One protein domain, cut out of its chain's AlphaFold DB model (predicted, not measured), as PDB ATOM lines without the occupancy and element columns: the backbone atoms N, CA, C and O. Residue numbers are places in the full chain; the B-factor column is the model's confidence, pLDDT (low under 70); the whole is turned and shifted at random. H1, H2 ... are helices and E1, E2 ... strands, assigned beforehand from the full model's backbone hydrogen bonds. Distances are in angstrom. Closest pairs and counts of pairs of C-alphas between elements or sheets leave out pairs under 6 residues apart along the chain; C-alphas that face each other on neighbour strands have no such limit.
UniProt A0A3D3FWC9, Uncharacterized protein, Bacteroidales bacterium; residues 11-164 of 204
ATOM      1  N   ALA A  11      -9.571  51.426 -33.698       96.12
ATOM      2  CA  ALA A  11      -9.423  52.608 -32.864       96.12
ATOM      3  C   ALA A  11      -8.489  53.622 -33.543       96.12
ATOM      4  O   ALA A  11      -7.282  53.404 -33.641       96.12
ATOM      5  N   VAL A  12      -9.031  54.755 -33.987       97.44
ATOM      6  CA  VAL A  12      -8.229  55.877 -34.494       97.44
ATOM      7  C   VAL A  12      -7.857  56.781 -33.326       97.44
ATOM      8  O   VAL A  12      -8.736  57.354 -32.678       97.44
ATOM      9  N   VAL A  13      -6.563  56.891 -33.046       97.81
ATOM     10  CA  VAL A  13      -5.992  57.645 -31.930       97.81
ATOM     11  C   VAL A  13      -5.469  58.983 -32.440       97.81
ATOM     12  O   VAL A  13      -4.497  59.038 -33.182       97.81
ATOM     13  N   ASP A  14      -6.096  60.069 -32.003       97.62
ATOM     14  CA  ASP A  14      -5.628  61.435 -32.230       97.62
ATOM     15  C   ASP A  14      -4.854  61.920 -31.001       97.62
ATOM     16  O   ASP A  14      -5.437  62.217 -29.948       97.62
ATOM     17  N   ASN A  15      -3.529  61.972 -31.137       94.94
ATOM     18  CA  ASN A  15      -2.619  62.322 -30.048       94.94
ATOM     19  C   ASN A  15      -2.661  63.815 -29.690       94.94
ATOM     20  O   ASN A  15      -2.475  64.172 -28.524       94.94
ATOM     21  N   GLU A  16      -2.940  64.688 -30.663       95.38
ATOM     22  CA  GLU A  16      -3.024  66.136 -30.445       95.38
ATOM     23  C   GLU A  16      -4.263  66.480 -29.611       95.38
ATOM     24  O   GLU A  16      -4.170  67.167 -28.590       95.38
ATOM     25  N   ASN A  17      -5.420  65.939 -30.004       97.12
ATOM     26  CA  ASN A  17      -6.696  66.220 -29.343       97.12
ATOM     27  C   ASN A  17      -6.996  65.296 -28.153       97.12
ATOM     28  O   ASN A  17      -7.969  65.525 -27.430       97.12
ATOM     29  N   LYS A  18      -6.170  64.265 -27.933       97.25
ATOM     30  CA  LYS A  18      -6.381  63.208 -26.931       97.25
ATOM     31  C   LYS A  18      -7.753  62.550 -27.061       97.25
ATOM     32  O   LYS A  18      -8.513  62.432 -26.095       97.25
ATOM     33  N   THR A  19      -8.079  62.125 -28.274       98.19
ATOM     34  CA  THR A  19      -9.330  61.420 -28.569       98.19
ATOM     35  C   THR A  19      -9.045  60.087 -29.231       98.19
ATOM     36  O   THR A  19      -8.186  60.002 -30.100       98.19
ATOM     37  N   ILE A  20      -9.800  59.061 -28.861       98.38
ATOM     38  CA  ILE A  20      -9.853  57.784 -29.564       98.38
ATOM     39  C   ILE A  20     -11.245  57.645 -30.165       98.38
ATOM     40  O   ILE A  20     -12.241  57.796 -29.458       98.38
ATOM     41  N   THR A  21     -11.320  57.359 -31.459       98.25
ATOM     42  CA  THR A  21     -12.583  57.091 -32.152       98.25
ATOM     43  C   THR A  21     -12.624  55.634 -32.585       98.25
ATOM     44  O   THR A  21     -11.794  55.210 -33.386       98.25
ATOM     45  N   ILE A  22     -13.584  54.878 -32.055       97.88
ATOM     46  CA  ILE A  22     -13.870  53.508 -32.483       97.88
ATOM     47  C   ILE A  22     -14.718  53.563 -33.747       97.88
ATOM     48  O   ILE A  22     -15.814  54.124 -33.719       97.88
ATOM     49  N   LYS A  23     -14.212  52.985 -34.836       97.38
ATOM     50  CA  LYS A  23     -14.874  52.919 -36.140       97.38
ATOM     51  C   LYS A  23     -15.209  51.480 -36.502       97.38
ATOM     52  O   LYS A  23     -14.353  50.606 -36.373       97.38
ATOM     53  N   ALA A  24     -16.426  51.273 -36.992       96.94
ATOM     54  CA  ALA A  24     -16.866  50.039 -37.638       96.94
ATOM     55  C   ALA A  24     -18.095  50.300 -38.512       96.94
ATOM     56  O   ALA A  24     -18.874  51.217 -38.245       96.94
ATOM     57  N   VAL A  25     -18.279  49.476 -39.537       97.69
ATOM     58  CA  VAL A  25     -19.406  49.557 -40.471       97.69
ATOM     59  C   VAL A  25     -20.203  48.265 -40.378       97.69
ATOM     60  O   VAL A  25     -19.634  47.182 -40.397       97.69
ATOM     61  N   TYR A  26     -21.522  48.373 -40.303       97.56
ATOM     62  CA  TYR A  26     -22.461  47.271 -40.171       97.56
ATOM     63  C   TYR A  26     -23.401  47.242 -41.372       97.56
ATOM     64  O   TYR A  26     -24.300  48.076 -41.498       97.56
ATOM     65  N   TYR A  27     -23.237  46.248 -42.236       97.81
ATOM     66  CA  TYR A  27     -24.170  45.973 -43.320       97.81
ATOM     67  C   TYR A  27     -25.363  45.181 -42.785       97.81
ATOM     68  O   TYR A  27     -25.248  44.025 -42.381       97.81
ATOM     69  N   VAL A  28     -26.531  45.812 -42.754       97.56
ATOM     70  CA  VAL A  28     -27.746  45.244 -42.168       97.56
ATOM     71  C   VAL A  28     -28.578  44.575 -43.256       97.56
ATOM     72  O   VAL A  28     -28.920  45.205 -44.254       97.56
ATOM     73  N   GLN A  29     -28.954  43.311 -43.067       97.00
ATOM     74  CA  GLN A  29     -29.875  42.623 -43.969       97.00
ATOM     75  C   GLN A  29     -31.250  43.310 -43.950       97.00
ATOM     76  O   GLN A  29     -31.934  43.321 -42.925       97.00
ATOM     77  N   THR A  30     -31.691  43.821 -45.098       97.00
ATOM     78  CA  THR A  30     -32.997  44.487 -45.281       97.00
ATOM     79  C   THR A  30     -33.922  43.742 -46.244       97.00
ATOM     80  O   THR A  30     -35.129  43.994 -46.269       97.00
ATOM     81  N   VAL A  31     -33.391  42.777 -47.003       96.38
ATOM     82  CA  VAL A  31     -34.170  41.899 -47.880       96.38
ATOM     83  C   VAL A  31     -34.331  40.525 -47.214       96.38
ATOM     84  O   VAL A  31     -33.334  39.861 -46.912       96.38
ATOM     85  N   PRO A  32     -35.575  40.073 -46.967       93.69
ATOM     86  CA  PRO A  32     -35.845  38.782 -46.341       93.69
ATOM     87  C   PRO A  32     -35.318  37.581 -47.139       93.69
ATOM     88  O   PRO A  32     -35.562  37.475 -48.338       93.69
ATOM     89  N   ASN A  33     -34.726  36.601 -46.455       88.38
ATOM     90  CA  ASN A  33     -34.428  35.292 -47.043       88.38
ATOM     91  C   ASN A  33     -35.719  34.481 -47.216       88.38
ATOM     92  O   ASN A  33     -36.520  34.395 -46.289       88.38
ATOM     93  N   ASN A  34     -35.924  33.846 -48.375       85.19
ATOM     94  CA  ASN A  34     -37.061  32.943 -48.637       85.19
ATOM     95  C   ASN A  34     -38.448  33.526 -48.274       85.19
ATOM     96  O   ASN A  34     -39.341  32.792 -47.854       85.19
ATOM     97  N   ASN A  35     -38.638  34.845 -48.411       80.19
ATOM     98  CA  ASN A  35     -39.833  35.583 -47.967       80.19
ATOM     99  C   ASN A  35     -40.113  35.535 -46.447       80.19
ATOM    100  O   ASN A  35     -41.205  35.898 -46.002       80.19
ATOM    101  N   MET A  36     -39.141  35.132 -45.627       87.38
ATOM    102  CA  MET A  36     -39.237  35.133 -44.169       87.38
ATOM    103  C   MET A  36     -38.891  36.517 -43.626       87.38
ATOM    104  O   MET A  36     -37.734  36.806 -43.327       87.38
ATOM    105  N   SER A  37     -39.893  37.386 -43.469       86.88
ATOM    106  CA  SER A  37     -39.696  38.772 -43.002       86.88
ATOM    107  C   SER A  37     -39.004  38.895 -41.638       86.88
ATOM    108  O   SER A  37     -38.543  39.971 -41.290       86.88
ATOM    109  N   VAL A  38     -38.943  37.813 -40.855       89.19
ATOM    110  CA  VAL A  38     -38.180  37.726 -39.597       89.19
ATOM    111  C   VAL A  38     -36.676  37.818 -39.788       89.19
ATOM    112  O   VAL A  38     -35.982  38.096 -38.823       89.19
ATOM    113  N   THR A  39     -36.185  37.630 -41.012       92.19
ATOM    114  CA  THR A  39     -34.749  37.622 -41.301       92.19
ATOM    115  C   THR A  39     -34.155  38.989 -41.611       92.19
ATOM    116  O   THR A  39     -32.939  39.136 -41.633       92.19
ATOM    117  N   ALA A  40     -34.997  39.997 -41.829       94.38
ATOM    118  CA  ALA A  40     -34.570  41.304 -42.302       94.38
ATOM    119  C   ALA A  40     -35.089  42.440 -41.422       94.38
ATOM    120  O   ALA A  40     -36.190  42.377 -40.867       94.38
ATOM    121  N   TYR A  41     -34.298  43.503 -41.358       95.75
ATOM    122  CA  TYR A  41     -34.652  44.765 -40.730       95.75
ATOM    123  C   TYR A  41     -35.368  45.678 -41.720       95.75
ATOM    124  O   TYR A  41     -35.082  45.679 -42.917       95.75
ATOM    125  N   THR A  42     -36.281  46.505 -41.222       95.12
ATOM    126  CA  THR A  42     -36.848  47.582 -42.036       95.12
ATOM    127  C   THR A  42     -35.870  48.759 -42.136       95.12
ATOM    128  O   THR A  42     -35.049  48.957 -41.232       95.12
ATOM    129  N   PRO A  43     -35.974  49.607 -43.175       94.94
ATOM    130  CA  PRO A  43     -35.171  50.827 -43.278       94.94
ATOM    131  C   PRO A  43     -35.275  51.741 -42.046       94.94
ATOM    132  O   PRO A  43     -34.300  52.379 -41.646       94.94
ATOM    133  N   GLU A  44     -36.443  51.793 -41.398       95.12
ATOM    134  CA  GLU A  44     -36.644  52.549 -40.159       95.12
ATOM    135  C   GLU A  44     -35.840  51.968 -38.994       95.12
ATOM    136  O   GLU A  44     -35.298  52.734 -38.197       95.12
ATOM    137  N   GLN A  45     -35.734  50.639 -38.904       94.50
ATOM    138  CA  GLN A  45     -34.910  49.982 -37.889       94.50
ATOM    139  C   GLN A  45     -33.426  50.268 -38.123       94.50
ATOM    140  O   GLN A  45     -32.752  50.661 -37.178       94.50
ATOM    141  N   VAL A  46     -32.935  50.184 -39.365       96.25
ATOM    142  CA  VAL A  46     -31.540  50.540 -39.702       96.25
ATOM    143  C   VAL A  46     -31.237  51.987 -39.295       96.25
ATOM    144  O   VAL A  46     -30.246  52.270 -38.621       96.25
ATOM    145  N   LYS A  47     -32.143  52.920 -39.611       95.06
ATOM    146  CA  LYS A  47     -32.007  54.329 -39.216       95.06
ATOM    147  C   LYS A  47     -32.052  54.536 -37.695       95.06
ATOM    148  O   LYS A  47     -31.339  55.398 -37.169       95.06
ATOM    149  N   SER A  48     -32.901  53.786 -36.992       93.94
ATOM    150  CA  SER A  48     -32.961  53.788 -35.527       93.94
ATOM    151  C   SER A  48     -31.644  53.276 -34.942       93.94
ATOM    152  O   SER A  48     -31.075  53.979 -34.114       93.94
ATOM    153  N   MET A  49     -31.081  52.171 -35.446       93.62
ATOM    154  CA  MET A  49     -29.767  51.663 -35.019       93.62
ATOM    155  C   MET A  49     -28.677  52.731 -35.167       93.62
ATOM    156  O   MET A  49     -28.002  53.047 -34.187       93.62
ATOM    157  N   GLN A  50     -28.590  53.376 -36.338       93.50
ATOM    158  CA  GLN A  50     -27.631  54.458 -36.596       93.50
ATOM    159  C   GLN A  50     -27.693  55.573 -35.544       93.50
ATOM    160  O   GLN A  50     -26.661  56.051 -35.066       93.50
ATOM    161  N   THR A  51     -28.907  56.004 -35.198       94.19
ATOM    162  CA  THR A  51     -29.128  57.156 -34.314       94.19
ATOM    163  C   THR A  51     -29.006  56.769 -32.843       94.19
ATOM    164  O   THR A  51     -28.394  57.484 -32.052       94.19
ATOM    165  N   GLU A  52     -29.602  55.646 -32.455       94.88
ATOM    166  CA  GLU A  52     -29.739  55.246 -31.060       94.88
ATOM    167  C   GLU A  52     -28.467  54.633 -30.492       94.88
ATOM    168  O   GLU A  52     -28.157  54.908 -29.333       94.88
ATOM    169  N   VAL A  53     -27.722  53.844 -31.275       96.12
ATOM    170  CA  VAL A  53     -26.482  53.206 -30.808       96.12
ATOM    171  C   VAL A  53     -25.396  54.260 -30.615       96.12
ATOM    172  O   VAL A  53     -24.940  54.468 -29.489       96.12
ATOM    173  N   ASN A  54     -25.043  55.000 -31.672       95.38
ATOM    174  CA  ASN A  54     -24.046  56.073 -31.571       95.38
ATOM    175  C   ASN A  54     -24.480  57.160 -30.592       95.38
ATOM    176  O   ASN A  54     -23.673  57.626 -29.790       95.38
ATOM    177  N   GLY A  55     -25.755  57.561 -30.639       96.44
ATOM    178  CA  GLY A  55     -26.294  58.561 -29.727       96.44
ATOM    179  C   GLY A  55     -26.162  58.119 -28.273       96.44
ATOM    180  O   GLY A  55     -25.717  58.897 -27.435       96.44
ATOM    181  N   PHE A  56     -26.490  56.864 -27.959       96.19
ATOM    182  CA  PHE A  56     -26.327  56.342 -26.607       96.19
ATOM    183  C   PHE A  56     -24.858  56.319 -26.172       96.19
ATOM    184  O   PHE A  56     -24.550  56.878 -25.117       96.19
ATOM    185  N   LEU A  57     -23.975  55.702 -26.969       97.12
ATOM    186  CA  LEU A  57     -22.566  55.495 -26.621       97.12
ATOM    187  C   LEU A  57     -21.816  56.822 -26.458       97.12
ATOM    188  O   LEU A  57     -21.134  57.028 -25.455       97.12
ATOM    189  N   ASN A  58     -22.002  57.764 -27.384       97.50
ATOM    190  CA  ASN A  58     -21.322  59.058 -27.329       97.50
ATOM    191  C   ASN A  58     -21.860  59.974 -26.220       97.50
ATOM    192  O   ASN A  58     -21.103  60.770 -25.662       97.50
ATOM    193  N   ASN A  59     -23.134  59.838 -25.833       97.19
ATOM    194  CA  ASN A  59     -23.702  60.602 -24.716       97.19
ATOM    195  C   ASN A  59     -23.156  60.175 -23.345       97.19
ATOM    196  O   ASN A  59     -23.312  60.928 -22.381       97.19
ATOM    197  N   GLN A  60     -22.500  59.014 -23.238       96.19
ATOM    198  CA  GLN A  60     -21.870  58.590 -21.982       96.19
ATOM    199  C   GLN A  60     -20.591  59.374 -21.666       96.19
ATOM    200  O   GLN A  60     -20.152  59.372 -20.520       96.19
ATOM    201  N   ASN A  61     -20.018  60.088 -22.646       96.25
ATOM    202  CA  ASN A  61     -18.785  60.868 -22.487       96.25
ATOM    203  C   ASN A  61     -17.623  60.047 -21.907       96.25
ATOM    204  O   ASN A  61     -16.898  60.519 -21.027       96.25
ATOM    205  N   TYR A  62     -17.461  58.818 -22.393       97.75
ATOM    206  CA  TYR A  62     -16.421  57.915 -21.924       97.75
ATOM    207  C   TYR A  62     -15.018  58.509 -22.072       97.75
ATOM    208  O   TYR A  62     -14.707  59.241 -23.017       97.75
ATOM    209  N   GLN A  63     -14.154  58.144 -21.132       97.44
ATOM    210  CA  GLN A  63     -12.726  58.441 -21.146       97.44
ATOM    211  C   GLN A  63     -11.964  57.180 -20.765       97.44
ATOM    212  O   GLN A  63     -12.523  56.288 -20.135       97.44
ATOM    213  N   VAL A  64     -10.697  57.092 -21.135       96.94
ATOM    214  CA  VAL A  64      -9.807  56.020 -20.687       96.94
ATOM    215  C   VAL A  64      -9.191  56.433 -19.358       96.94
ATOM    216  O   VAL A  64      -8.580  57.495 -19.271       96.94
ATOM    217  N   ASN A  65      -9.313  55.604 -18.324       96.75
ATOM    218  CA  ASN A  65      -8.824  55.953 -16.981       96.75
ATOM    219  C   ASN A  65      -7.517  55.251 -16.594       96.75
ATOM    220  O   ASN A  65      -6.964  55.535 -15.533       96.75
ATOM    221  N   GLU A  66      -7.030  54.329 -17.423       95.19
ATOM    222  CA  GLU A  66      -5.802  53.580 -17.162       95.19
ATOM    223  C   GLU A  66      -5.119  53.126 -18.454       95.19
ATOM    224  O   GLU A  66      -5.752  53.024 -19.506       95.19
ATOM    225  N   GLY A  67      -3.826  52.817 -18.358       94.25
ATOM    226  CA  GLY A  67      -3.012  52.391 -19.495       94.25
ATOM    227  C   GLY A  67      -2.410  53.552 -20.285       94.25
ATOM    228  O   GLY A  67      -2.347  54.688 -19.812       94.25
ATOM    229  N   GLU A  68      -1.922  53.240 -21.486       94.31
ATOM    230  CA  GLU A  68      -1.191  54.165 -22.366       94.31
ATOM    231  C   GLU A  68      -2.008  55.412 -22.715       94.31
ATOM    232  O   GLU A  68      -1.495  56.529 -22.692       94.31
ATOM    233  N   TYR A  69      -3.304  55.223 -22.951       96.31
ATOM    234  CA  TYR A  69      -4.211  56.277 -23.389       96.31
ATOM    235  C   TYR A  69      -4.986  56.926 -22.240       96.31
ATOM    236  O   TYR A  69      -6.041  57.513 -22.456       96.31
ATOM    237  N   SER A  70      -4.494  56.835 -21.001       97.31
ATOM    238  CA  SER A  70      -5.150  57.462 -19.851       97.31
ATOM    239  C   SER A  70      -5.413  58.959 -20.092       97.31
ATOM    240  O   SER A  70      -4.515  59.727 -20.438       97.31
ATOM    241  N   GLY A  71      -6.652  59.384 -19.859       97.06
ATOM    242  CA  GLY A  71      -7.149  60.739 -20.093       97.06
ATOM    243  C   GLY A  71      -7.655  61.008 -21.512       97.06
ATOM    244  O   GLY A  71      -8.105  62.124 -21.767       97.06
ATOM    245  N   TYR A  72      -7.598  60.038 -22.432       98.44
ATOM    246  CA  TYR A  72      -8.167  60.197 -23.770       98.44
ATOM    247  C   TYR A  72      -9.689  60.055 -23.717       98.44
ATOM    248  O   TYR A  72     -10.217  59.159 -23.056       98.44
ATOM    249  N   LYS A  73     -10.403  60.918 -24.443       98.31
ATOM    250  CA  LYS A  73     -11.849  60.776 -24.653       98.31
ATOM    251  C   LYS A  73     -12.116  59.662 -25.663       98.31
ATOM    252  O   LYS A  73     -11.421  59.588 -26.669       98.31
ATOM    253  N   VAL A  74     -13.152  58.858 -25.437       98.31
ATOM    254  CA  VAL A  74     -13.581  57.812 -26.373       98.31
ATOM    255  C   VAL A  74     -14.866  58.240 -27.075       98.31
ATOM    256  O   VAL A  74     -15.849  58.591 -26.421       98.31
ATOM    257  N   ASN A  75     -14.853  58.204 -28.405       98.12
ATOM    258  CA  ASN A  75     -16.026  58.380 -29.252       98.12
ATOM    259  C   ASN A  75     -16.271  57.101 -30.067       98.12
ATOM    260  O   ASN A  75     -15.348  56.333 -30.334       98.12
ATOM    261  N   PHE A  76     -17.511  56.914 -30.496       97.88
ATOM    262  CA  PHE A  76     -17.946  55.838 -31.377       97.88
ATOM    263  C   PHE A  76     -18.480  56.437 -32.673       97.88
ATOM    264  O   PHE A  76     -19.308  57.348 -32.647       97.88
ATOM    265  N   ASP A  77     -17.990  55.919 -33.788       97.75
ATOM    266  CA  ASP A  77     -18.367  56.292 -35.143       97.75
ATOM    267  C   ASP A  77     -18.743  55.014 -35.895       97.75
ATOM    268  O   ASP A  77     -17.948  54.439 -36.641       97.75
ATOM    269  N   LEU A  78     -19.928  54.499 -35.564       97.75
ATOM    270  CA  LEU A  78     -20.459  53.264 -36.127       97.75
ATOM    271  C   LEU A  78     -21.412  53.589 -37.277       97.75
ATOM    272  O   LEU A  78     -22.321  54.409 -37.117       97.75
ATOM    273  N   GLU A  79     -21.265  52.923 -38.411       98.00
ATOM    274  CA  GLU A  79     -22.163  53.101 -39.556       98.00
ATOM    275  C   GLU A  79     -23.076  51.889 -39.719       98.00
ATOM    276  O   GLU A  79     -22.626  50.757 -39.607       98.00
ATOM    277  N   PHE A  80     -24.358  52.112 -39.994       97.75
ATOM    278  CA  PHE A  80     -25.336  51.065 -40.285       97.75
ATOM    279  C   PHE A  80     -25.897  51.297 -41.683       97.75
ATOM    280  O   PHE A  80     -26.600  52.281 -41.934       97.75
ATOM    281  N   ILE A  81     -25.573  50.388 -42.597       97.25
ATOM    282  CA  ILE A  81     -25.839  50.517 -44.027       97.25
ATOM    283  C   ILE A  81     -26.856  49.457 -44.446       97.25
ATOM    284  O   ILE A  81     -26.855  48.336 -43.943       97.25
ATOM    285  N   ASP A  82     -27.728  49.810 -45.388       97.31
ATOM    286  CA  ASP A  82     -28.586  48.841 -46.065       97.31
ATOM    287  C   ASP A  82     -27.726  47.834 -46.853       97.31
ATOM    288  O   ASP A  82     -27.100  48.179 -47.856       97.31
ATOM    289  N   GLY A  83     -27.684  46.589 -46.378       96.56
ATOM    290  CA  GLY A  83     -26.944  45.488 -46.990       96.56
ATOM    291  C   GLY A  83     -27.759  44.658 -47.983       96.56
ATOM    292  O   GLY A  83     -27.206  43.765 -48.620       96.56
ATOM    293  N   GLY A  84     -29.059  44.922 -48.141       96.75
ATOM    294  CA  GLY A  84     -29.930  44.136 -49.010       96.75
ATOM    295  C   GLY A  84     -30.114  42.692 -48.528       96.75
ATOM    296  O   GLY A  84     -30.518  42.442 -47.392       96.75
ATOM    297  N   GLU A  85     -29.877  41.725 -49.417       95.94
ATOM    298  CA  GLU A  85     -29.931  40.286 -49.104       95.94
ATOM    299  C   GLU A  85     -28.759  39.861 -48.204       95.94
ATOM    300  O   GLU A  85     -27.690  40.460 -48.250       95.94
ATOM    301  N   SER A  86     -28.923  38.781 -47.430       92.88
ATOM    302  CA  SER A  86     -27.904  38.323 -46.464       92.88
ATOM    303  C   SER A  86     -26.507  38.154 -47.074       92.88
ATOM    304  O   SER A  86     -25.524  38.545 -46.456       92.88
ATOM    305  N   TRP A  87     -26.412  37.597 -48.285       93.12
ATOM    306  CA  TRP A  87     -25.127  37.374 -48.957       93.12
ATOM    307  C   TRP A  87     -24.489  38.678 -49.463       93.12
ATOM    308  O   TRP A  87     -23.268  38.768 -49.547       93.12
ATOM    309  N   ASN A  88     -25.297  39.691 -49.797       95.69
ATOM    310  CA  ASN A  88     -24.801  41.019 -50.163       95.69
ATOM    311  C   ASN A  88     -24.251  41.731 -48.930       95.69
ATOM    312  O   ASN A  88     -23.156  42.280 -48.990       95.69
ATOM    313  N   ALA A  89     -24.982  41.676 -47.815       95.50
ATOM    314  CA  ALA A  89     -24.540  42.250 -46.552       95.50
ATOM    315  C   ALA A  89     -23.201  41.645 -46.100       95.50
ATOM    316  O   ALA A  89     -22.265  42.383 -45.804       95.50
ATOM    317  N   GLU A  90     -23.087  40.315 -46.133       94.62
ATOM    318  CA  GLU A  90     -21.850  39.599 -45.810       94.62
ATOM    319  C   GLU A  90     -20.702  39.965 -46.764       94.62
ATOM    320  O   GLU A  90     -19.623  40.345 -46.315       94.62
ATOM    321  N   ASN A  91     -20.927  39.913 -48.082       94.44
ATOM    322  CA  ASN A  91     -19.884  40.258 -49.050       94.44
ATOM    323  C   ASN A  91     -19.418  41.707 -48.910       94.44
ATOM    324  O   ASN A  91     -18.223  41.964 -49.012       94.44
ATOM    325  N   ASN A  92     -20.328  42.654 -48.688       95.50
ATOM    326  CA  ASN A  92     -19.948  44.049 -48.507       95.50
ATOM    327  C   ASN A  92     -19.134  44.233 -47.222       95.50
ATOM    328  O   ASN A  92     -18.096  44.883 -47.265       95.50
ATOM    329  N   ALA A  93     -19.535  43.589 -46.120       94.75
ATOM    330  CA  ALA A  93     -18.779  43.606 -44.872       94.75
ATOM    331  C   ALA A  93     -17.350  43.067 -45.053       94.75
ATOM    332  O   ALA A  93     -16.389  43.712 -44.648       94.75
ATOM    333  N   LEU A  94     -17.185  41.938 -45.748       92.19
ATOM    334  CA  LEU A  94     -15.868  41.348 -46.029       92.19
ATOM    335  C   LEU A  94     -14.959  42.225 -46.909       92.19
ATOM    336  O   LEU A  94     -13.756  41.976 -46.977       92.19
ATOM    337  N   ASN A  95     -15.523  43.211 -47.611       93.50
ATOM    338  CA  ASN A  95     -14.795  44.125 -48.492       93.50
ATOM    339  C   ASN A  95     -14.716  45.558 -47.938       93.50
ATOM    340  O   ASN A  95     -14.311  46.463 -48.668       93.50
ATOM    341  N   GLU A  96     -15.091  45.776 -46.675       94.94
ATOM    342  CA  GLU A  96     -15.107  47.094 -46.044       94.94
ATOM    343  C   GLU A  96     -13.870  47.316 -45.173       94.94
ATOM    344  O   GLU A  96     -13.619  46.600 -44.196       94.94
ATOM    345  N   PHE A  97     -13.108  48.347 -45.529       93.88
ATOM    346  CA  PHE A  97     -11.804  48.632 -44.948       93.88
ATOM    347  C   PHE A  97     -11.668  50.112 -44.616       93.88
ATOM    348  O   PHE A  97     -12.070  50.992 -45.377       93.88
ATOM    349  N   TYR A  98     -11.005  50.381 -43.498       93.69
ATOM    350  CA  TYR A  98     -10.450  51.686 -43.196       93.69
ATOM    351  C   TYR A  98      -8.936  51.603 -43.348       93.69
ATOM    352  O   TYR A  98      -8.261  50.936 -42.565       93.69
ATOM    353  N   GLU A  99      -8.419  52.253 -44.391       90.06
ATOM    354  CA  GLU A  99      -7.065  52.005 -44.900       90.06
ATOM    355  C   GLU A  99      -6.903  50.524 -45.282       90.06
ATOM    356  O   GLU A  99      -7.668  50.034 -46.110       90.06
ATOM    357  N   ASP A 100      -5.956  49.805 -44.681       90.31
ATOM    358  CA  ASP A 100      -5.748  48.366 -44.895       90.31
ATOM    359  C   ASP A 100      -6.339  47.509 -43.755       90.31
ATOM    360  O   ASP A 100      -6.065  46.311 -43.669       90.31
ATOM    361  N   ILE A 101      -7.129  48.112 -42.854       91.06
ATOM    362  CA  ILE A 101      -7.718  47.429 -41.696       91.06
ATOM    363  C   ILE A 101      -9.188  47.095 -41.981       91.06
ATOM    364  O   ILE A 101      -9.966  48.009 -42.264       91.06
ATOM    365  N   PRO A 102      -9.595  45.818 -41.902       91.56
ATOM    366  CA  PRO A 102     -10.992  45.424 -42.061       91.56
ATOM    367  C   PRO A 102     -11.854  45.972 -40.916       91.56
ATOM    368  O   PRO A 102     -11.527  45.802 -39.742       91.56
ATOM    369  N   ILE A 103     -12.970  46.624 -41.254       94.94
ATOM    370  CA  ILE A 103     -13.904  47.215 -40.271       94.94
ATOM    371  C   ILE A 103     -15.374  46.853 -40.528       94.94
ATOM    372  O   ILE A 103     -16.272  47.363 -39.849       94.94
ATOM    373  N   GLY A 104     -15.627  46.025 -41.543       95.38
ATOM    374  CA  GLY A 104     -16.961  45.605 -41.933       95.38
ATOM    375  C   GLY A 104     -17.499  44.450 -41.106       95.38
ATOM    376  O   GLY A 104     -16.862  43.419 -40.942       95.38
ATOM    377  N   ASN A 105     -18.737  44.618 -40.677       95.81
ATOM    378  CA  ASN A 105     -19.550  43.679 -39.929       95.81
ATOM    379  C   ASN A 105     -20.881  43.510 -40.655       95.81
ATOM    380  O   ASN A 105     -21.277  44.375 -41.444       95.81
ATOM    381  N   TYR A 106     -21.627  42.454 -40.351       93.94
ATOM    382  CA  TYR A 106     -22.980  42.327 -40.880       93.94
ATOM    383  C   TYR A 106     -23.994  41.874 -39.837       93.94
ATOM    384  O   TYR A 106     -23.707  41.087 -38.938       93.94
ATOM    385  N   PHE A 107     -25.204  42.407 -39.977       95.00
ATOM    386  CA  PHE A 107     -26.327  42.193 -39.076       95.00
ATOM    387  C   PHE A 107     -27.434  41.437 -39.794       95.00
ATOM    388  O   PHE A 107     -27.943  41.882 -40.824       95.00
ATOM    389  N   THR A 108     -27.884  40.344 -39.196       94.88
ATOM    390  CA  THR A 108     -29.087  39.626 -39.613       94.88
ATOM    391  C   THR A 108     -30.076  39.531 -38.458       94.88
ATOM    392  O   THR A 108     -29.767  39.839 -37.300       94.88
ATOM    393  N   SER A 109     -31.315  39.169 -38.776       95.19
ATOM    394  CA  SER A 109     -32.325  38.841 -37.774       95.19
ATOM    395  C   SER A 109     -32.834  37.422 -38.001       95.19
ATOM    396  O   SER A 109     -32.581  36.807 -39.037       95.19
ATOM    397  N   GLY A 110     -33.529  36.870 -37.019       94.56
ATOM    398  CA  GLY A 110     -34.218  35.598 -37.139       94.56
ATOM    399  C   GLY A 110     -35.007  35.280 -35.884       94.56
ATOM    400  O   GLY A 110     -35.194  36.120 -35.011       94.56
ATOM    401  N   ASP A 111     -35.485  34.054 -35.797       94.50
ATOM    402  CA  ASP A 111     -36.232  33.515 -34.665       94.50
ATOM    403  C   ASP A 111     -35.930  32.015 -34.523       94.50
ATOM    404  O   ASP A 111     -35.128  31.464 -35.279       94.50
ATOM    405  N   GLU A 112     -36.594  31.338 -33.588       93.19
ATOM    406  CA  GLU A 112     -36.453  29.890 -33.363       93.19
ATOM    407  C   GLU A 112     -36.793  29.015 -34.586       93.19
ATOM    408  O   GLU A 112     -36.345  27.870 -34.674       93.19
ATOM    409  N   ASN A 113     -37.577  29.541 -35.536       91.81
ATOM    410  CA  ASN A 113     -37.934  28.844 -36.776       91.81
ATOM    411  C   ASN A 113     -36.860  29.015 -37.851       91.81
ATOM    412  O   ASN A 113     -36.740  28.183 -38.750       91.81
ATOM    413  N   THR A 114     -36.109  30.110 -37.774       91.69
ATOM    414  CA  THR A 114     -35.012  30.429 -38.686       91.69
ATOM    415  C   THR A 114     -33.709  29.786 -38.215       91.69
ATOM    416  O   THR A 114     -32.968  29.234 -39.026       91.69
ATOM    417  N   TYR A 115     -33.440  29.839 -36.909       90.81
ATOM    418  CA  TYR A 115     -32.184  29.410 -36.306       90.81
ATOM    419  C   TYR A 115     -32.426  28.567 -35.056       90.81
ATOM    420  O   TYR A 115     -33.075  28.997 -34.104       90.81
ATOM    421  N   GLU A 116     -31.851  27.364 -35.034       91.56
ATOM    422  CA  GLU A 116     -32.040  26.415 -33.932       91.56
ATOM    423  C   GLU A 116     -31.515  26.937 -32.589       91.56
ATOM    424  O   GLU A 116     -32.129  26.681 -31.558       91.56
ATOM    425  N   PHE A 117     -30.440  27.727 -32.597       90.12
ATOM    426  CA  PHE A 117     -29.877  28.328 -31.386       90.12
ATOM    427  C   PHE A 117     -30.773  29.406 -30.753       90.12
ATOM    428  O   PHE A 117     -30.520  29.816 -29.627       90.12
ATOM    429  N   PHE A 118     -31.841  29.849 -31.423       94.00
ATOM    430  CA  PHE A 118     -32.846  30.731 -30.823       94.00
ATOM    431  C   PHE A 118     -34.004  29.995 -30.156       94.00
ATOM    432  O   PHE A 118     -34.868  30.652 -29.572       94.00
ATOM    433  N   LYS A 119     -34.031  28.658 -30.209       93.00
ATOM    434  CA  LYS A 119     -35.006  27.882 -29.442       93.00
ATOM    435  C   LYS A 119     -34.785  28.118 -27.943       93.00
ATOM    436  O   LYS A 119     -33.642  28.029 -27.489       93.00
ATOM    437  N   PRO A 120     -35.850  28.380 -27.168       91.69
ATOM    438  CA  PRO A 120     -35.734  28.509 -25.726       91.69
ATOM    439  C   PRO A 120     -35.161  27.239 -25.093       91.69
ATOM    440  O   PRO A 120     -35.534  26.124 -25.467       91.69
ATOM    441  N   ILE A 121     -34.270  27.416 -24.122       89.81
ATOM    442  CA  ILE A 121     -33.647  26.321 -23.377       89.81
ATOM    443  C   ILE A 121     -34.270  26.301 -21.986       89.81
ATOM    444  O   ILE A 121     -34.203  27.288 -21.259       89.81
ATOM    445  N   GLU A 122     -34.897  25.187 -21.618       91.19
ATOM    446  CA  GLU A 122     -35.410  24.988 -20.263       91.19
ATOM    447  C   GLU A 122     -34.298  24.433 -19.367       91.19
ATOM    448  O   GLU A 122     -33.668  23.418 -19.673       91.19
ATOM    449  N   ASN A 123     -34.054  25.099 -18.246       85.56
ATOM    450  CA  ASN A 123     -33.123  24.643 -17.234       85.56
ATOM    451  C   ASN A 123     -33.746  23.484 -16.448       85.56
ATOM    452  O   ASN A 123     -34.687  23.663 -15.675       85.56
ATOM    453  N   GLU A 124     -33.178  22.287 -16.595       87.25
ATOM    454  CA  GLU A 124     -33.699  21.066 -15.970       87.25
ATOM    455  C   GLU A 124     -33.765  21.120 -14.429       87.25
ATOM    456  O   GLU A 124     -34.445  20.298 -13.812       87.25
ATOM    457  N   LYS A 125     -33.047  22.048 -13.776       86.38
ATOM    458  CA  LYS A 125     -32.975  22.118 -12.307       86.38
ATOM    459  C   LYS A 125     -34.103  22.924 -11.673       86.38
ATOM    460  O   LYS A 125     -34.517  22.584 -10.566       86.38
ATOM    461  N   ASP A 126     -34.552  23.992 -12.320       89.62
ATOM    462  CA  ASP A 126     -35.525  24.934 -11.756       89.62
ATOM    463  C   ASP A 126     -36.673  25.296 -12.713       89.62
ATOM    464  O   ASP A 126     -37.593  26.009 -12.307       89.62
ATOM    465  N   GLY A 127     -36.666  24.762 -13.939       85.94
ATOM    466  CA  GLY A 127     -37.689  25.005 -14.958       85.94
ATOM    467  C   GLY A 127     -37.659  26.423 -15.528       85.94
ATOM    468  O   GLY A 127     -38.619  26.843 -16.175       85.94
ATOM    469  N   THR A 128     -36.604  27.198 -15.257       88.69
ATOM    470  CA  THR A 128     -36.437  28.519 -15.868       88.69
ATOM    471  C   THR A 128     -36.170  28.378 -17.362       88.69
ATOM    472  O   THR A 128     -35.562  27.410 -17.809       88.69
ATOM    473  N   ILE A 129     -36.665  29.334 -18.148       88.12
ATOM    474  CA  ILE A 129     -36.489  29.350 -19.601       88.12
ATOM    475  C   ILE A 129     -35.482  30.440 -19.943       88.12
ATOM    476  O   ILE A 129     -35.703  31.611 -19.633       88.12
ATOM    477  N   GLU A 130     -34.410  30.054 -20.620       86.69
ATOM    478  CA  GLU A 130     -33.418  30.961 -21.178       86.69
ATOM    479  C   GLU A 130     -33.682  31.161 -22.673       86.69
ATOM    480  O   GLU A 130     -34.094  30.247 -23.392       86.69
ATOM    481  N   THR A 131     -33.479  32.382 -23.161       87.94
ATOM    482  CA  THR A 131     -33.590  32.715 -24.585       87.94
ATOM    483  C   THR A 131     -32.382  33.534 -24.995       87.94
ATOM    484  O   THR A 131     -32.082  34.559 -24.388       87.94
ATOM    485  N   ILE A 132     -31.712  33.089 -26.054       90.38
ATOM    486  CA  ILE A 132     -30.599  33.815 -26.660       90.38
ATOM    487  C   ILE A 132     -31.174  34.974 -27.481       90.38
ATOM    488  O   ILE A 132     -31.996  34.761 -28.380       90.38
ATOM    489  N   CYS A 133     -30.770  36.203 -27.151       91.81
ATOM    490  CA  CYS A 133     -31.276  37.418 -27.796       91.81
ATOM    491  C   CYS A 133     -30.416  37.910 -28.960       91.81
ATOM    492  O   CYS A 133     -30.920  38.631 -29.823       91.81
ATOM    493  N   GLY A 134     -29.162  37.485 -29.011       93.69
ATOM    494  CA  GLY A 134     -28.222  37.783 -30.072       93.69
ATOM    495  C   GLY A 134     -27.059  36.801 -30.032       93.69
ATOM    496  O   GLY A 134     -26.887  36.075 -29.053       93.69
ATOM    497  N   THR A 135     -26.332  36.728 -31.138       92.19
ATOM    498  CA  THR A 135     -25.065  36.007 -31.227       92.19
ATOM    499  C   THR A 135     -24.116  36.795 -32.114       92.19
ATOM    500  O   THR A 135     -24.524  37.191 -33.215       92.19
ATOM    501  N   THR A 136     -22.852  36.890 -31.719       91.88
ATOM    502  CA  THR A 136     -21.761  37.320 -32.597       91.88
ATOM    503  C   THR A 136     -20.856  36.134 -32.927       91.88
ATOM    504  O   THR A 136     -20.160  35.606 -32.060       91.88
ATOM    505  N   GLU A 137     -20.860  35.700 -34.187       87.19
ATOM    506  CA  GLU A 137     -19.966  34.656 -34.698       87.19
ATOM    507  C   GLU A 137     -18.735  35.283 -35.361       87.19
ATOM    508  O   GLU A 137     -18.836  36.308 -36.041       87.19
ATOM    509  N   ASP A 138     -17.568  34.666 -35.147       82.94
ATOM    510  CA  ASP A 138     -16.276  35.075 -35.719       82.94
ATOM    511  C   ASP A 138     -15.957  36.578 -35.559       82.94
ATOM    512  O   ASP A 138     -15.249  37.146 -36.377       82.94
ATOM    513  N   ASN A 139     -16.486  37.201 -34.496       82.38
ATOM    514  CA  ASN A 139     -16.420  38.634 -34.175       82.38
ATOM    515  C   ASN A 139     -17.065  39.596 -35.197       82.38
ATOM    516  O   ASN A 139     -17.072  40.787 -34.944       82.38
ATOM    517  N   HIS A 140     -17.708  39.129 -36.269       87.75
ATOM    518  CA  HIS A 140     -18.189  40.032 -37.335       87.75
ATOM    519  C   HIS A 140     -19.627  39.806 -37.792       87.75
ATOM    520  O   HIS A 140     -20.254  40.670 -38.421       87.75
ATOM    521  N   ARG A 141     -20.155  38.618 -37.493       92.06
ATOM    522  CA  ARG A 141     -21.491  38.190 -37.879       92.06
ATOM    523  C   ARG A 141     -22.416  38.317 -36.689       92.06
ATOM    524  O   ARG A 141     -22.406  37.458 -35.812       92.06
ATOM    525  N   ILE A 142     -23.281  39.321 -36.708       94.94
ATOM    526  CA  ILE A 142     -24.299  39.491 -35.677       94.94
ATOM    527  C   ILE A 142     -25.635  38.944 -36.173       94.94
ATOM    528  O   ILE A 142     -26.145  39.335 -37.226       94.94
ATOM    529  N   THR A 143     -26.242  38.061 -35.386       95.44
ATOM    530  CA  THR A 143     -27.601  37.563 -35.622       95.44
ATOM    531  C   THR A 143     -28.457  37.872 -34.405       95.44
ATOM    532  O   THR A 143     -28.171  37.386 -33.317       95.44
ATOM    533  N   MET A 144     -29.525  38.656 -34.573       96.00
ATOM    534  CA  MET A 144     -30.423  39.017 -33.467       96.00
ATOM    535  C   MET A 144     -31.717  38.213 -33.492       96.00
ATOM    536  O   MET A 144     -32.394  38.127 -34.523       96.00
ATOM    537  N   ASN A 145     -32.127  37.719 -32.327       94.44
ATOM    538  CA  ASN A 145     -33.429  37.091 -32.158       94.44
ATOM    539  C   ASN A 145     -34.519  38.163 -32.199       94.44
ATOM    540  O   ASN A 145     -34.514  39.100 -31.406       94.44
ATOM    541  N   ARG A 146     -35.507  38.040 -33.077       90.81
ATOM    542  CA  ARG A 146     -36.555  39.050 -33.248       90.81
ATOM    543  C   ARG A 146     -37.408  39.242 -31.989       90.81
ATOM    544  O   ARG A 146     -37.963  40.325 -31.802       90.81
ATOM    545  N   SER A 147     -37.502  38.219 -31.137       87.75
ATOM    546  CA  SER A 147     -38.316  38.241 -29.917       87.75
ATOM    547  C   SER A 147     -37.765  39.171 -28.827       87.75
ATOM    548  O   SER A 147     -38.552  39.816 -28.135       87.75
ATOM    549  N   CYS A 148     -36.439  39.296 -28.698       87.75
ATOM    550  CA  CYS A 148     -35.795  40.085 -27.635       87.75
ATOM    551  C   CYS A 148     -34.531  40.858 -28.062       87.75
ATOM    552  O   CYS A 148     -34.088  41.772 -27.365       87.75
ATOM    553  N   GLY A 149     -33.972  40.563 -29.229       80.88
ATOM    554  CA  GLY A 149     -32.769  41.185 -29.782       80.88
ATOM    555  C   GLY A 149     -32.960  42.610 -30.301       80.88
ATOM    556  O   GLY A 149     -31.994  43.353 -30.394       80.88
ATOM    557  N   ASN A 150     -34.197  43.055 -30.546       79.25
ATOM    558  CA  ASN A 150     -34.482  44.448 -30.935       79.25
ATOM    559  C   ASN A 150     -34.238  45.466 -29.803       79.25
ATOM    560  O   ASN A 150     -34.387  46.673 -30.000       79.25
ATOM    561  N   GLN A 151     -33.906  45.004 -28.598       88.12
ATOM    562  CA  GLN A 151     -33.537  45.889 -27.506       88.12
ATOM    563  C   GLN A 151     -32.148  46.482 -27.754       88.12
ATOM    564  O   GLN A 151     -31.176  45.759 -27.961       88.12
ATOM    565  N   LYS A 152     -32.037  47.808 -27.638       91.75
ATOM    566  CA  LYS A 152     -30.776  48.546 -27.816       91.75
ATOM    567  C   LYS A 152     -29.603  47.963 -27.021       91.75
ATOM    568  O   LYS A 152     -28.495  47.927 -27.536       91.75
ATOM    569  N   ARG A 153     -29.841  47.503 -25.786       92.25
ATOM    570  CA  ARG A 153     -28.810  46.869 -24.949       92.25
ATOM    571  C   ARG A 153     -28.223  45.630 -25.625       92.25
ATOM    572  O   ARG A 153     -27.009  45.507 -25.682       92.25
ATOM    573  N   ASN A 154     -29.068  44.756 -26.173       92.06
ATOM    574  CA  ASN A 154     -28.627  43.525 -26.832       92.06
ATOM    575  C   ASN A 154     -27.876  43.829 -28.129       92.06
ATOM    576  O   ASN A 154     -26.821  43.262 -28.357       92.06
ATOM    577  N   ILE A 155     -28.343  44.806 -28.910       94.31
ATOM    578  CA  ILE A 155     -27.614  45.286 -30.094       94.31
ATOM    579  C   ILE A 155     -26.215  45.790 -29.711       94.31
ATOM    580  O   ILE A 155     -25.237  45.427 -30.352       94.31
ATOM    581  N   ILE A 156     -26.104  46.606 -28.657       95.38
ATOM    582  CA  ILE A 156     -24.811  47.123 -28.178       95.38
ATOM    583  C   ILE A 156     -23.920  45.994 -27.647       95.38
ATOM    584  O   ILE A 156     -22.716  46.033 -27.866       95.38
ATOM    585  N   HIS A 157     -24.489  45.002 -26.963       93.81
ATOM    586  CA  HIS A 157     -23.747  43.849 -26.458       93.81
ATOM    587  C   HIS A 157     -23.102  43.050 -27.594       93.81
ATOM    588  O   HIS A 157     -21.884  42.887 -27.592       93.81
ATOM    589  N   GLU A 158     -23.880  42.676 -28.613       94.06
ATOM    590  CA  GLU A 158     -23.336  41.956 -29.770       94.06
ATOM    591  C   GLU A 158     -22.314  42.796 -30.555       94.06
ATOM    592  O   GLU A 158     -21.310  42.263 -31.018       94.06
ATOM    593  N   ILE A 159     -22.520  44.118 -30.651       95.12
ATOM    594  CA  ILE A 159     -21.544  45.066 -31.221       95.12
ATOM    595  C   ILE A 159     -20.235  45.067 -30.434       95.12
ATOM    596  O   ILE A 159     -19.163  45.143 -31.016       95.12
ATOM    597  N   PHE A 160     -20.277  44.992 -29.104       93.56
ATOM    598  CA  PHE A 160     -19.042  44.986 -28.323       93.56
ATOM    599  C   PHE A 160     -18.212  43.737 -28.615       93.56
ATOM    600  O   PHE A 160     -16.994  43.858 -28.745       93.56
ATOM    601  N   HIS A 161     -18.841  42.576 -28.827       91.44
ATOM    602  CA  HIS A 161     -18.121  41.375 -29.259       91.44
ATOM    603  C   HIS A 161     -17.298  41.575 -30.529       91.44
ATOM    604  O   HIS A 161     -16.224  40.983 -30.643       91.44
ATOM    605  N   THR A 162     -17.723  42.472 -31.420       92.94
ATOM    606  CA  THR A 162     -16.974  42.764 -32.641       92.94
ATOM    607  C   THR A 162     -15.693  43.548 -32.405       92.94
ATOM    608  O   THR A 162     -14.794  43.573 -33.228       92.94
ATOM    609  N   PHE A 163     -15.515  44.138 -31.228       90.31
ATOM    610  CA  PHE A 163     -14.295  44.865 -30.892       90.31
ATOM    611  C   PHE A 163     -13.303  44.024 -30.079       90.31
ATOM    612  O   PHE A 163     -12.562  44.552 -29.243       90.31
ATOM    613  N   PHE A 164     -13.296  42.704 -30.292       80.81
ATOM    614  CA  PHE A 164     -12.499  41.732 -29.533       80.81
ATOM    615  C   PHE A 164     -12.776  41.758 -28.022       80.81
ATOM    616  O   PHE A 164     -11.921  41.368 -27.220       80.81
TER     617      PHE A 164
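AT A GLANCE: This is residues 11 to 164 of the 204 residues of an uncharacterized protein of Bacteroidales bacterium (UniProt A0A3D3FWC9). A strongly twisted sheet, with the long strands E2 and E3 side by side, has H1 over one face and H2 over the opposite face, while H3 packs on E5 and E6 and touches H1. The hairpin of E1 and E2 makes one far end of the domain, and the loop of residues 121 to 130 reaches far out at another. The printed part has 154 residues, with three named helices and six named strands in the order E1 E2 H1 E3 H2 E4 E5 E6 H3. The sheet is branched and mixed, and the class is mixed, helices and strands. The whole is compact, with a radius of gyration of the C-alphas of 17.1 A and spans of 52 by 40 by 26 A.

HOW THE PARTS SIT: E1, residues 11 to 14, and E2, residues 19 to 29, form a hairpin, antiparallel, with N 12 and O 21 2.9 A apart. H1, residues 43 to 59, is on the sheet along E3, residues 73 to 84, at 4 degrees on the local plane and a height over the sheet of 8.6 A; the closest C-alphas of H1 and E3, Gln 50 and Phe 80, are 5.5 A apart. H1 lies over E3 and only just over E2, on which 3 of its C-alphas fall. E2 and E3 are parallel at 16 degrees, with N 22 and O 75 2.9 A apart. E2, H1 and E3 form a strand-helix-strand unit, two parallel neighbour strands with a helix between, and its crossover is right-handed. H2, residues 86 to 94, is on the opposite face from H1, over E2, at a height over the sheet of 7.2 A; the closest C-alphas of H2 and E2, Tyr 27 and Ala 89, are 4.9 A apart. E4, residues 104 to 110, lies on the same side of E2 as E1, parallel to E2, with N 105 and O 25 2.7 A apart. E5, residues 134 to 137, and E6, residues 141 to 145, form a hairpin, with N 137 and O 141 2.8 A apart. E6 is parallel to E4, with N 108 and O 142 2.8 A apart. H3, residues 152 to 161, is on the sheet; its closest C-alpha pair with E5, Thr 136 and Glu 158, is 5.7 A apart. H3 touches residues 49 to 53 of H1, about perpendicular at 75 degrees, with the closest C-alphas, Val 53 and Ile 156, 6.8 A apart. Every O i to N i+4 pair is within hydrogen-bond range in H2 and H3, and 12 of 13 in H1.

IN THESE COORDINATES: E1 begins at C-alpha 11, (-9.423, 52.608, -32.864). E2 measures 31.8 A, H1 23.9 A, E3 34.6 A and E4 20.5 A. H3 ends at C-alpha 161, (-18.121, 41.375, -29.259).

THE WHOLE: The two C-alphas farthest apart, Glu 16 and Glu 124, are 56.4 A apart. The printed part has no cut. The links E2 to H1, H1 to E3 and E4 to E5 are long. No printed residue is under 70 in pLDDT.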